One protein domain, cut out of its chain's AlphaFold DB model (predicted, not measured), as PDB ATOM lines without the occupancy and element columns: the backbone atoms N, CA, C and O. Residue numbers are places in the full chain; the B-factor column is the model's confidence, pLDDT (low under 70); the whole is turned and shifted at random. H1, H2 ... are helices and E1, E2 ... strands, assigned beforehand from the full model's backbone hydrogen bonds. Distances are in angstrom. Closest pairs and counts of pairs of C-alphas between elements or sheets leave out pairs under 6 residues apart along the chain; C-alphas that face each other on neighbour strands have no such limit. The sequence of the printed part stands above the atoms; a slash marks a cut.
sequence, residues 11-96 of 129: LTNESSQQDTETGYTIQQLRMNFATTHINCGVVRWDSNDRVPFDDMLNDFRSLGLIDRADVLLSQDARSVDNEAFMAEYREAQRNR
ATOM      1  N   LEU A  11      34.425-106.714 -45.937       90.38
ATOM      2  CA  LEU A  11      33.318-106.062 -45.253       90.38
ATOM      3  C   LEU A  11      33.200-104.615 -45.735       90.38
ATOM      4  O   LEU A  11      34.187-103.891 -45.891       90.38
ATOM      5  N   THR A  12      31.966-104.195 -45.983       90.88
ATOM      6  CA  THR A  12      31.620-102.828 -46.382       90.88
ATOM      7  C   THR A  12      30.679-102.221 -45.348       90.88
ATOM      8  O   THR A  12      30.246-102.906 -44.430       90.88
ATOM      9  N   ASN A  13      30.331-100.941 -45.481       87.88
ATOM     10  CA  ASN A  13      29.378-100.315 -44.556       87.88
ATOM     11  C   ASN A  13      27.956-100.901 -44.657       87.88
ATOM     12  O   ASN A  13      27.186-100.736 -43.718       87.88
ATOM     13  N   GLU A  14      27.634-101.587 -45.758       89.19
ATOM     14  CA  GLU A  14      26.344-102.260 -45.975       89.19
ATOM     15  C   GLU A  14      26.329-103.701 -45.443       89.19
ATOM     16  O   GLU A  14      25.284-104.349 -45.431       89.19
ATOM     17  N   SER A  15      27.486-104.228 -45.029       92.00
ATOM     18  CA  SER A  15      27.575-105.569 -44.460       92.00
ATOM     19  C   SER A  15      26.793-105.642 -43.148       92.00
ATOM     20  O   SER A  15      26.828-104.732 -42.315       92.00
ATOM     21  N   SER A  16      26.080-106.746 -42.965       91.56
ATOM     22  CA  SER A  16      25.317-107.022 -41.758       91.56
ATOM     23  C   SER A  16      26.219-107.582 -40.658       91.56
ATOM     24  O   SER A  16      27.333-108.034 -40.902       91.56
ATOM     25  N   GLN A  17      25.714-107.621 -39.428       92.44
ATOM     26  CA  GLN A  17      26.417-108.272 -38.318       92.44
ATOM     27  C   GLN A  17      26.534-109.800 -38.471       92.44
ATOM     28  O   GLN A  17      27.302-110.423 -37.758       92.44
ATOM     29  N   GLN A  18      25.753-110.426 -39.361       92.38
ATOM     30  CA  GLN A  18      25.867-111.866 -39.640       92.38
ATOM     31  C   GLN A  18      27.044-112.178 -40.570       92.38
ATOM     32  O   GLN A  18      27.436-113.335 -40.690       92.38
ATOM     33  N   ASP A  19      27.591-111.148 -41.218       91.94
ATOM     34  CA  ASP A  19      28.742-111.257 -42.109       91.94
ATOM     35  C   ASP A  19      30.078-111.146 -41.352       91.94
ATOM     36  O   ASP A  19      31.132-111.312 -41.961       91.94
ATOM     37  N   THR A  20      30.044-110.842 -40.049       94.88
ATOM     38  CA  THR A  20      31.222-110.629 -39.195       94.88
ATOM     39  C   THR A  20      31.476-111.839 -38.301       94.88
ATOM     40  O   THR A  20      30.540-112.526 -37.884       94.88
ATOM     41  N   GLU A  21      32.741-112.118 -37.987       95.75
ATOM     42  CA  GLU A  21      33.117-113.243 -37.118       95.75
ATOM     43  C   GLU A  21      32.698-112.975 -35.665       95.75
ATOM     44  O   GLU A  21      32.223-113.867 -34.966       95.75
ATOM     45  N   THR A  22      32.791-111.718 -35.225       96.00
ATOM     46  CA  THR A  22      32.391-111.305 -33.872       96.00
ATOM     47  C   THR A  22      30.880-111.201 -33.667       96.00
ATOM     48  O   THR A  22      30.422-111.109 -32.525       96.00
ATOM     49  N   GLY A  23      30.093-111.153 -34.746       96.44
ATOM     50  CA  GLY A  23      28.670-110.827 -34.682       96.44
ATOM     51  C   GLY A  23      28.388-109.348 -34.388       96.44
ATOM     52  O   GLY A  23      27.251-108.995 -34.068       96.44
ATOM     53  N   TYR A  24      29.397-108.472 -34.455       97.12
ATOM     54  CA  TYR A  24      29.220-107.031 -34.298       97.12
ATOM     55  C   TYR A  24      28.818-106.355 -35.602       97.12
ATOM     56  O   TYR A  24      29.192-106.761 -36.702       97.12
ATOM     57  N   THR A  25      28.083-105.254 -35.468       97.19
ATOM     58  CA  THR A  25      27.829-104.344 -36.585       97.19
ATOM     59  C   THR A  25      29.116-103.647 -37.027       97.19
ATOM     60  O   THR A  25      30.033-103.410 -36.238       97.19
ATOM     61  N   ILE A  26      29.148-103.202 -38.280       97.00
ATOM     62  CA  ILE A  26      30.265-102.430 -38.844       97.00
ATOM     63  C   ILE A  26      30.563-101.168 -38.024       97.00
ATOM     64  O   ILE A  26      31.726-100.831 -37.798       97.00
ATOM     65  N   GLN A  27      29.531-100.485 -37.518       97.06
ATOM     66  CA  GLN A  27      29.716 -99.319 -36.654       97.06
ATOM     67  C   GLN A  27      30.415 -99.687 -35.340       97.06
ATOM     68  O   GLN A  27      31.357 -99.002 -34.947       97.06
ATOM     69  N   GLN A  28      29.997-100.771 -34.683       97.44
ATOM     70  CA  GLN A  28      30.637-101.243 -33.453       97.44
ATOM     71  C   GLN A  28      32.090-101.645 -33.693       97.44
ATOM     72  O   GLN A  28      32.949-101.278 -32.901       97.44
ATOM     73  N   LEU A  29      32.396-102.316 -34.807       97.81
ATOM     74  CA  LEU A  29      33.772-102.666 -35.164       97.81
ATOM     75  C   LEU A  29      34.652-101.421 -35.320       97.81
ATOM     76  O   LEU A  29      35.748-101.369 -34.772       97.81
ATOM     77  N   ARG A  30      34.156-100.373 -35.987       97.75
ATOM     78  CA  ARG A  30      34.882 -99.096 -36.095       97.75
ATOM     79  C   ARG A  30      35.065 -98.409 -34.743       97.75
ATOM     80  O   ARG A  30      36.133 -97.858 -34.492       97.75
ATOM     81  N   MET A  31      34.047 -98.438 -33.885       98.06
ATOM     82  CA  MET A  31      34.126 -97.870 -32.535       98.06
ATOM     83  C   MET A  31      35.129 -98.622 -31.661       98.06
ATOM     84  O   MET A  31      35.920 -97.986 -30.978       98.06
ATOM     85  N   ASN A  32      35.137 -99.953 -31.728       98.19
ATOM     86  CA  ASN A  32      36.111-100.780 -31.025       98.19
ATOM     87  C   ASN A  32      37.524-100.510 -31.552       98.19
ATOM     88  O   ASN A  32      38.438-100.293 -30.767       98.19
ATOM     89  N   PHE A  33      37.719-100.449 -32.871       98.38
ATOM     90  CA  PHE A  33      39.032-100.138 -33.440       98.38
ATOM     91  C   PHE A  33      39.547 -98.755 -33.010       98.38
ATOM     92  O   PHE A  33      40.740 -98.584 -32.784       98.38
ATOM     93  N   ALA A  34      38.657 -97.777 -32.820       98.38
ATOM     94  CA  ALA A  34      39.028 -96.457 -32.316       98.38
ATOM     95  C   ALA A  34      39.545 -96.459 -30.861       98.38
ATOM     96  O   ALA A  34      40.089 -95.448 -30.428       98.38
ATOM     97  N   THR A  35      39.388 -97.562 -30.122       98.25
ATOM     98  CA  THR A  35      39.963 -97.772 -28.780       98.25
ATOM     99  C   THR A  35      41.155 -98.734 -28.811       98.25
ATOM    100  O   THR A  35      41.372 -99.515 -27.875       98.25
ATOM    101  N   THR A  36      41.868 -98.753 -29.937       98.56
ATOM    102  CA  THR A  36      43.099 -99.520 -30.119       98.56
ATOM    103  C   THR A  36      44.238 -98.613 -30.544       98.56
ATOM    104  O   THR A  36      44.038 -97.594 -31.211       98.56
ATOM    105  N   HIS A  37      45.451 -99.057 -30.244       98.38
ATOM    106  CA  HIS A  37      46.670 -98.523 -30.820       98.38
ATOM    107  C   HIS A  37      47.464 -99.643 -31.494       98.38
ATOM    108  O   HIS A  37      47.309-100.828 -31.185       98.38
ATOM    109  N   ILE A  38      48.318 -99.258 -32.442       98.19
ATOM    110  CA  ILE A  38      49.181-100.182 -33.179       98.19
ATOM    111  C   ILE A  38      50.631 -99.849 -32.855       98.19
ATOM    112  O   ILE A  38      51.084 -98.726 -33.080       98.19
ATOM    113  N   ASN A  39      51.367-100.837 -32.355       94.69
ATOM    114  CA  ASN A  39      52.793-100.726 -32.075       94.69
ATOM    115  C   ASN A  39      53.545-101.809 -32.853       94.69
ATOM    116  O   ASN A  39      53.308-102.994 -32.644       94.69
ATOM    117  N   CYS A  40      54.423-101.405 -33.777       94.81
ATOM    118  CA  CYS A  40      55.196-102.322 -34.624       94.81
ATOM    119  C   CYS A  40      54.342-103.402 -35.330       94.81
ATOM    120  O   CYS A  40      54.771-104.546 -35.448       94.81
ATOM    121  N   GLY A  41      53.136-103.044 -35.788       96.44
ATOM    122  CA  GLY A  41      52.200-103.969 -36.446       96.44
ATOM    123  C   GLY A  41      51.370-104.836 -35.490       96.44
ATOM    124  O   GLY A  41      50.585-105.664 -35.934       96.44
ATOM    125  N   VAL A  42      51.500-104.661 -34.173       98.50
ATOM    126  CA  VAL A  42      50.667-105.353 -33.181       98.50
ATOM    127  C   VAL A  42      49.523-104.444 -32.756       98.50
ATOM    128  O   VAL A  42      49.760-103.351 -32.240       98.50
ATOM    129  N   VAL A  43      48.287-104.904 -32.948       98.62
ATOM    130  CA  VAL A  43      47.076-104.211 -32.494       98.62
ATOM    131  C   VAL A  43      46.851-104.523 -31.017       98.62
ATOM    132  O   VAL A  43      46.809-105.693 -30.632       98.62
ATOM    133  N   ARG A  44      46.668-103.493 -30.188       98.56
ATOM    134  CA  ARG A  44      46.421-103.628 -28.745       98.56
ATOM    135  C   ARG A  44      45.255-102.754 -28.301       98.56
ATOM    136  O   ARG A  44      45.034-101.674 -28.844       98.56
ATOM    137  N   TRP A  45      44.500-103.224 -27.310       98.44
ATOM    138  CA  TRP A  45      43.471-102.418 -26.656       98.44
ATOM    139  C   TRP A  45      44.100-101.332 -25.789       98.44
ATOM    140  O   TRP A  45      44.960-101.624 -24.960       98.44
ATOM    141  N   ASP A  46      43.581-100.108 -25.864       98.44
ATOM    142  CA  ASP A  46      44.049 -99.005 -25.011       98.44
ATOM    143  C   ASP A  46      43.771 -99.243 -23.520       98.44
ATOM    144  O   ASP A  46      44.436 -98.687 -22.651       98.44
ATOM    145  N   SER A  47      42.771-100.070 -23.206       97.81
ATOM    146  CA  SER A  47      42.307-100.287 -21.836       97.81
ATOM    147  C   SER A  47      43.225-101.174 -20.996       97.81
ATOM    148  O   SER A  47      43.227-101.055 -19.772       97.81
ATOM    149  N   ASN A  48      43.950-102.104 -21.619       96.06
ATOM    150  CA  ASN A  48      44.712-103.125 -20.896       96.06
ATOM    151  C   ASN A  48      45.937-103.652 -21.653       96.06
ATOM    152  O   ASN A  48      46.531-104.633 -21.208       96.06
ATOM    153  N   ASP A  49      46.283-103.038 -22.785       97.25
ATOM    154  CA  ASP A  49      47.422-103.396 -23.632       97.25
ATOM    155  C   ASP A  49      47.394-104.839 -24.169       97.25
ATOM    156  O   ASP A  49      48.383-105.352 -24.691       97.25
ATOM    157  N   ARG A  50      46.251-105.533 -24.081       97.25
ATOM    158  CA  ARG A  50      46.108-106.892 -24.611       97.25
ATOM    159  C   ARG A  50      45.776-106.865 -26.090       97.25
ATOM    160  O   ARG A  50      45.056-105.990 -26.573       97.25
ATOM    161  N   VAL A  51      46.239-107.893 -26.787       98.31
ATOM    162  CA  VAL A  51      45.872-108.129 -28.181       98.31
ATOM    163  C   VAL A  51      44.384-108.513 -28.275       98.31
ATOM    164  O   VAL A  51      43.929-109.365 -27.501       98.31
ATOM    165  N   PRO A  52      43.612-107.939 -29.217       98.19
ATOM    166  CA  PRO A  52      42.277-108.425 -29.541       98.19
ATOM    167  C   PRO A  52      42.243-109.930 -29.862       98.19
ATOM    168  O   PRO A  52      43.214-110.545 -30.308       98.19
ATOM    169  N   PHE A  53      41.096-110.558 -29.621       96.75
ATOM    170  CA  PHE A  53      40.884-111.955 -30.001       96.75
ATOM    171  C   PHE A  53      40.786-112.100 -31.532       96.75
ATOM    172  O   PHE A  53      40.587-111.111 -32.237       96.75
ATOM    173  N   ASP A  54      40.964-113.320 -32.047       97.38
ATOM    174  CA  ASP A  54      41.171-113.553 -33.488       97.38
ATOM    175  C   ASP A  54      40.035-113.048 -34.362       97.38
ATOM    176  O   ASP A  54      40.300-112.331 -35.324       97.38
ATOM    177  N   ASP A  55      38.799-113.344 -33.982       97.75
ATOM    178  CA  ASP A  55      37.617-112.921 -34.729       97.75
ATOM    179  C   ASP A  55      37.571-111.390 -34.876       97.75
ATOM    180  O   ASP A  55      37.279-110.864 -35.948       97.75
ATOM    181  N   MET A  56      37.971-110.647 -33.835       98.06
ATOM    182  CA  MET A  56      38.058-109.184 -33.892       98.06
ATOM    183  C   MET A  56      39.153-108.707 -34.857       98.06
ATOM    184  O   MET A  56      38.930-107.785 -35.641       98.06
ATOM    185  N   LEU A  57      40.338-109.326 -34.819       98.31
ATOM    186  CA  LEU A  57      41.436-108.998 -35.736       98.31
ATOM    187  C   LEU A  57      41.052-109.299 -37.193       98.31
ATOM    188  O   LEU A  57      41.342-108.512 -38.097       98.31
ATOM    189  N   ASN A  58      40.380-110.423 -37.435       97.44
ATOM    190  CA  ASN A  58      39.900-110.802 -38.760       97.44
ATOM    191  C   ASN A  58      38.816-109.854 -39.266       97.44
ATOM    192  O   ASN A  58      38.858-109.475 -40.439       97.44
ATOM    193  N   ASP A  59      37.898-109.424 -38.403       97.88
ATOM    194  CA  ASP A  59      36.892-108.424 -38.745       97.88
ATOM    195  C   ASP A  59      37.551-107.077 -39.075       97.88
ATOM    196  O   ASP A  59      37.296-106.515 -40.142       97.88
ATOM    197  N   PHE A  60      38.487-106.585 -38.253       98.00
ATOM    198  CA  PHE A  60      39.250-105.364 -38.553       98.00
ATOM    199  C   PHE A  60      39.975-105.448 -39.900       98.00
ATOM    200  O   PHE A  60      39.905-104.509 -40.702       98.00
ATOM    201  N   ARG A  61      40.612-106.587 -40.195       97.62
ATOM    202  CA  ARG A  61      41.250-106.842 -41.493       97.62
ATOM    203  C   ARG A  61      40.236-106.840 -42.630       97.62
ATOM    204  O   ARG A  61      40.485-106.252 -43.680       97.62
ATOM    205  N   SER A  62      39.094-107.490 -42.445       96.50
ATOM    206  CA  SER A  62      38.066-107.623 -43.481       96.50
ATOM    207  C   SER A  62      37.385-106.286 -43.788       96.50
ATOM    208  O   SER A  62      37.014-106.051 -44.938       96.50
ATOM    209  N   LEU A  63      37.319-105.360 -42.820       96.19
ATOM    210  CA  LEU A  63      36.970-103.947 -43.045       96.19
ATOM    211  C   LEU A  63      38.104-103.109 -43.671       96.19
ATOM    212  O   LEU A  63      37.867-101.968 -44.078       96.19
ATOM    213  N   GLY A  64      39.324-103.640 -43.748       96.38
ATOM    214  CA  GLY A  64      40.509-102.934 -44.236       96.38
ATOM    215  C   GLY A  64      41.066-101.897 -43.259       96.38
ATOM    216  O   GLY A  64      41.653-100.915 -43.706       96.38
ATOM    217  N   LEU A  65      40.844-102.075 -41.953       96.88
ATOM    218  CA  LEU A  65      41.404-101.217 -40.898       96.88
ATOM    219  C   LEU A  65      42.854-101.585 -40.560       96.88
ATOM    220  O   LEU A  65      43.621-100.724 -40.144       96.88
ATOM    221  N   ILE A  66      43.205-102.851 -40.770       97.69
ATOM    222  CA  ILE A  66      44.548-103.419 -40.619       97.69
ATOM    223  C   ILE A  66      44.813-104.383 -41.774       97.69
ATOM    224  O   ILE A  66      43.876-104.797 -42.469       97.69
ATOM    225  N   ASP A  67      46.068-104.762 -41.983       97.06
ATOM    226  CA  ASP A  67      46.427-105.732 -43.014       97.06
ATOM    227  C   ASP A  67      46.621-107.157 -42.458       97.06
ATOM    228  O   ASP A  67      46.396-107.454 -41.284       97.06
ATOM    229  N   ARG A  68      46.973-108.105 -43.337       96.50
ATOM    230  CA  ARG A  68      47.207-109.496 -42.920       96.50
ATOM    231  C   ARG A  68      48.479-109.646 -42.080       96.50
ATOM    232  O   ARG A  68      48.512-110.550 -41.247       96.50
ATOM    233  N   ALA A  69      49.503-108.827 -42.309       97.81
ATOM    234  CA  ALA A  69      50.733-108.870 -41.532       97.81
ATOM    235  C   ALA A  69      50.466-108.423 -40.089       97.81
ATOM    236  O   ALA A  69      50.906-109.111 -39.172       97.81
ATOM    237  N   ASP A  70      49.651-107.384 -39.892       98.25
ATOM    238  CA  ASP A  70      49.243-106.918 -38.565       98.25
ATOM    239  C   ASP A  70      48.525-108.020 -37.771       98.25
ATOM    240  O   ASP A  70      48.799-108.240 -36.591       98.25
ATOM    241  N   VAL A  71      47.632-108.776 -38.428       98.38
ATOM    242  CA  VAL A  71      46.942-109.917 -37.796       98.38
ATOM    243  C   VAL A  71      47.939-110.983 -37.342       98.38
ATOM    244  O   VAL A  71      47.842-111.456 -36.214       98.38
ATOM    245  N   LEU A  72      48.893-111.361 -38.197       98.12
ATOM    246  CA  LEU A  72      49.877-112.400 -37.875       98.12
ATOM    247  C   LEU A  72      50.800-111.965 -36.730       98.12
ATOM    248  O   LEU A  72      50.963-112.707 -35.767       98.12
ATOM    249  N   LEU A  73      51.325-110.739 -36.788       98.50
ATOM    250  CA  LEU A  73      52.162-110.178 -35.723       98.50
ATOM    251  C   LEU A  73      51.406-110.097 -34.394       98.50
ATOM    252  O   LEU A  73      51.962-110.397 -33.339       98.50
ATOM    253  N   SER A  74      50.124-109.737 -34.442       98.56
ATOM    254  CA  SER A  74      49.261-109.696 -33.264       98.56
ATOM    255  C   SER A  74      49.029-111.089 -32.670       98.56
ATOM    256  O   SER A  74      49.092-111.260 -31.454       98.56
ATOM    257  N   GLN A  75      48.813-112.104 -33.508       98.25
ATOM    258  CA  GLN A  75      48.659-113.494 -33.068       98.25
ATOM    259  C   GLN A  75      49.925-114.027 -32.391       98.25
ATOM    260  O   GLN A  75      49.832-114.606 -31.305       98.25
ATOM    261  N   ASP A  76      51.091-113.770 -32.983       98.19
ATOM    262  CA  ASP A  76      52.385-114.150 -32.413       98.19
ATOM    263  C   ASP A  76      52.616-113.448 -31.066       98.19
ATOM    264  O   ASP A  76      52.927-114.101 -30.067       98.19
ATOM    265  N   ALA A  77      52.371-112.134 -31.000       98.25
ATOM    266  CA  ALA A  77      52.477-111.361 -29.763       98.25
ATOM    267  C   ALA A  77      51.545-111.898 -28.666       98.25
ATOM    268  O   ALA A  77      51.969-112.068 -27.526       98.25
ATOM    269  N   ARG A  78      50.300-112.252 -29.007       97.81
ATOM    270  CA  ARG A  78      49.349-112.836 -28.051       97.81
ATOM    271  C   ARG A  78      49.810-114.196 -27.527       97.81
ATOM    272  O   ARG A  78      49.552-114.506 -26.367       97.81
ATOM    273  N   SER A  79      50.470-115.012 -28.353       97.38
ATOM    274  CA  SER A  79      51.046-116.287 -27.899       97.38
ATOM    275  C   SER A  79      52.119-116.052 -26.838       97.38
ATOM    276  O   SER A  79      52.067-116.670 -25.777       97.38
ATOM    277  N   VAL A  80      53.029-115.106 -27.086       97.50
ATOM    278  CA  VAL A  80      54.084-114.731 -26.133       97.50
ATOM    279  C   VAL A  80      53.488-114.168 -24.840       97.50
ATOM    280  O   VAL A  80      53.868-114.603 -23.752       97.50
ATOM    281  N   ASP A  81      52.514-113.260 -24.943       96.81
ATOM    282  CA  ASP A  81      51.840-112.659 -23.785       96.81
ATOM    283  C   ASP A  81      51.142-113.736 -22.932       96.81
ATOM    284  O   ASP A  81      51.254-113.747 -21.703       96.81
ATOM    285  N   ASN A  82      50.463-114.692 -23.574       95.81
ATOM    286  CA  ASN A  82      49.810-115.806 -22.888       95.81
ATOM    287  C   ASN A  82      50.819-116.738 -22.210       95.81
ATOM    288  O   ASN A  82      50.587-117.178 -21.085       95.81
ATOM    289  N   GLU A  83      51.933-117.057 -22.868       96.56
ATOM    290  CA  GLU A  83      52.990-117.877 -22.276       96.56
ATOM    291  C   GLU A  83      53.587-117.213 -21.035       96.56
ATOM    292  O   GLU A  83      53.713-117.870 -19.997       96.56
ATOM    293  N   ALA A  84      53.877-115.911 -21.112       96.50
ATOM    294  CA  ALA A  84      54.378-115.125 -19.990       96.50
ATOM    295  C   ALA A  84      53.377-115.104 -18.824       96.50
ATOM    296  O   ALA A  84      53.738-115.451 -17.698       96.50
ATOM    297  N   PHE A  85      52.103-114.808 -19.102       95.19
ATOM    298  CA  PHE A  85      51.040-114.815 -18.094       95.19
ATOM    299  C   PHE A  85      50.898-116.185 -17.417       95.19
ATOM    300  O   PHE A  85      50.818-116.289 -16.194       95.19
ATOM    301  N   MET A  86      50.898-117.266 -18.200       94.75
ATOM    302  CA  MET A  86      50.773-118.622 -17.666       94.75
ATOM    303  C   MET A  86      52.009-119.054 -16.871       94.75
ATOM    304  O   MET A  86      51.892-119.874 -15.956       94.75
ATOM    305  N   ALA A  87      53.199-118.558 -17.210       95.00
ATOM    306  CA  ALA A  87      54.407-118.793 -16.428       95.00
ATOM    307  C   ALA A  87      54.321-118.099 -15.061       95.00
ATOM    308  O   ALA A  87      54.494-118.770 -14.040       95.00
ATOM    309  N   GLU A  88      53.963-116.812 -15.046       95.81
ATOM    310  CA  GLU A  88      53.770-116.019 -13.827       95.81
ATOM    311  C   GLU A  88      52.689-116.632 -12.931       95.81
ATOM    312  O   GLU A  88      52.918-116.870 -11.746       95.81
ATOM    313  N   TYR A  89      51.538-116.994 -13.505       94.62
ATOM    314  CA  TYR A  89      50.453-117.633 -12.765       94.62
ATOM    315  C   TYR A  89      50.911-118.930 -12.087       94.62
ATOM    316  O   TYR A  89      50.654-119.141 -10.903       94.62
ATOM    317  N   ARG A  90      51.629-119.808 -12.804       94.44
ATOM    318  CA  ARG A  90      52.143-121.057 -12.215       94.44
ATOM    319  C   ARG A  90      53.152-120.795 -11.105       94.44
ATOM    320  O   ARG A  90      53.177-121.545 -10.133       94.44
ATOM    321  N   GLU A  91      53.994-119.778 -11.242       95.19
ATOM    322  CA  GLU A  91      54.937-119.393 -10.195       95.19
ATOM    323  C   GLU A  91      54.223-118.866  -8.950       95.19
ATOM    324  O   GLU A  91      54.480-119.364  -7.855       95.19
ATOM    325  N   ALA A  92      53.260-117.960  -9.116       94.88
ATOM    326  CA  ALA A  92      52.437-117.457  -8.022       94.88
ATOM    327  C   ALA A  92      51.708-118.596  -7.293       94.88
ATOM    328  O   ALA A  92      51.729-118.660  -6.067       94.88
ATOM    329  N   GLN A  93      51.137-119.552  -8.035       94.50
ATOM    330  CA  GLN A  93      50.464-120.717  -7.455       94.50
ATOM    331  C   GLN A  93      51.409-121.627  -6.656       94.50
ATOM    332  O   GLN A  93      50.990-122.167  -5.632       94.50
ATOM    333  N   ARG A  94      52.670-121.785  -7.089       92.19
ATOM    334  CA  ARG A  94      53.701-122.541  -6.350       92.19
ATOM    335  C   ARG A  94      54.173-121.826  -5.085       92.19
ATOM    336  O   ARG A  94      54.587-122.496  -4.146       92.19
ATOM    337  N   ASN A  95      54.116-120.498  -5.072       95.44
ATOM    338  CA  ASN A  95      54.627-119.660  -3.989       95.44
ATOM    339  C   ASN A  95      53.546-119.250  -2.970       95.44
ATOM    340  O   ASN A  95      53.818-118.408  -2.113       95.44
ATOM    341  N   ARG A  96      52.334-119.820  -3.047       95.62
ATOM    342  CA  ARG A  96      51.273-119.570  -2.061       95.62
ATOM    343  C   ARG A  96      51.699-120.018  -0.666       95.62
ATOM    344  O   ARG A  96      52.331-121.063  -0.501       95.62
TER     345      ARG A  96
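This is residues 11 to 96 of the 129 residues of an uncharacterized protein of marine metagenome (UniProt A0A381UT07). Picture a compact head from which one long helix, H3, sticks out as a free arm in its residues 83 to 94, with residues 95 and 96 beyond. In the head, the first part of H3 packs on the short helix H2 and on E2 of a small two-strand hairpin, E1 and E2, while H1 crosses H2 steeply. The printed part has 86 residues, with three named helices and two named strands in the order H1, E1, E2, H2, H3; the sheet E1 - E2 is antiparallel and the class is mostly helix. The whole is loose, with a radius of gyration of the C-alphas of 15.1 A, and it is a rod spanning 53 by 24 by 18 A, its length made by the arm.

Start at residue 11: residues 11 to 25 hold no named element, and after them comes H1, residues 26 to 33. A tight link leads to E1, residues 36 to 39, which forms a hairpin with E2, residues 42 to 45. Their directions stand at 148 degrees, antiparallel; look for N 37 and O 44 at 3.0 A and N 44 and O 37 at 2.9 A, within hydrogen-bond range. Next find H2, residues 54 to 62, which touches H1 at a steep tilt of 66 degrees, opposite ways; their closest C-alphas, those of Leu 29 and Phe 60, are 7.0 A apart. H3, residues 68 to 94, touches H2 with residues 68 to 75 alone, at a shallow tilt of 16 degrees, opposite ways: a helical hairpin, whose closest C-alphas, those of Leu 57 and Val 71, are 6.0 A apart. The closest C-alphas of E2 and H3, those of Val 42 and Ser 74, are 4.6 A apart. H1 and H3 are apart; H1 and E2 are only just apart, at 8.4 A. In H1, H2 and H3 every O i to N i+4 pair is within hydrogen-bond range.

Find C-alpha 26 at (30.265, -102.430, -38.844); from there H1 runs 10.6 A to Phe 33. E1, Thr 36 to Asn 39, is 10.0 A long, and E2, Val 42 to Trp 45, is 10.1 A. H2 runs 12.0 A from Asp 54 to Ser 62. H3 begins with C-alpha 68 at (47.207, -109.496, -42.920) and ends 39.4 A away with C-alpha 94 at (53.701, -122.541, -6.350).

The two C-alphas farthest apart are those of Glu 14 and Asn 95, at 53.5 A. Without residues 83 to 96, which stand free, the body spans 35 by 22 by 18 A. The printed part has no cut, and no link between named elements is long. The mean pLDDT of the printed part is 96.4, and no printed residue is under 70.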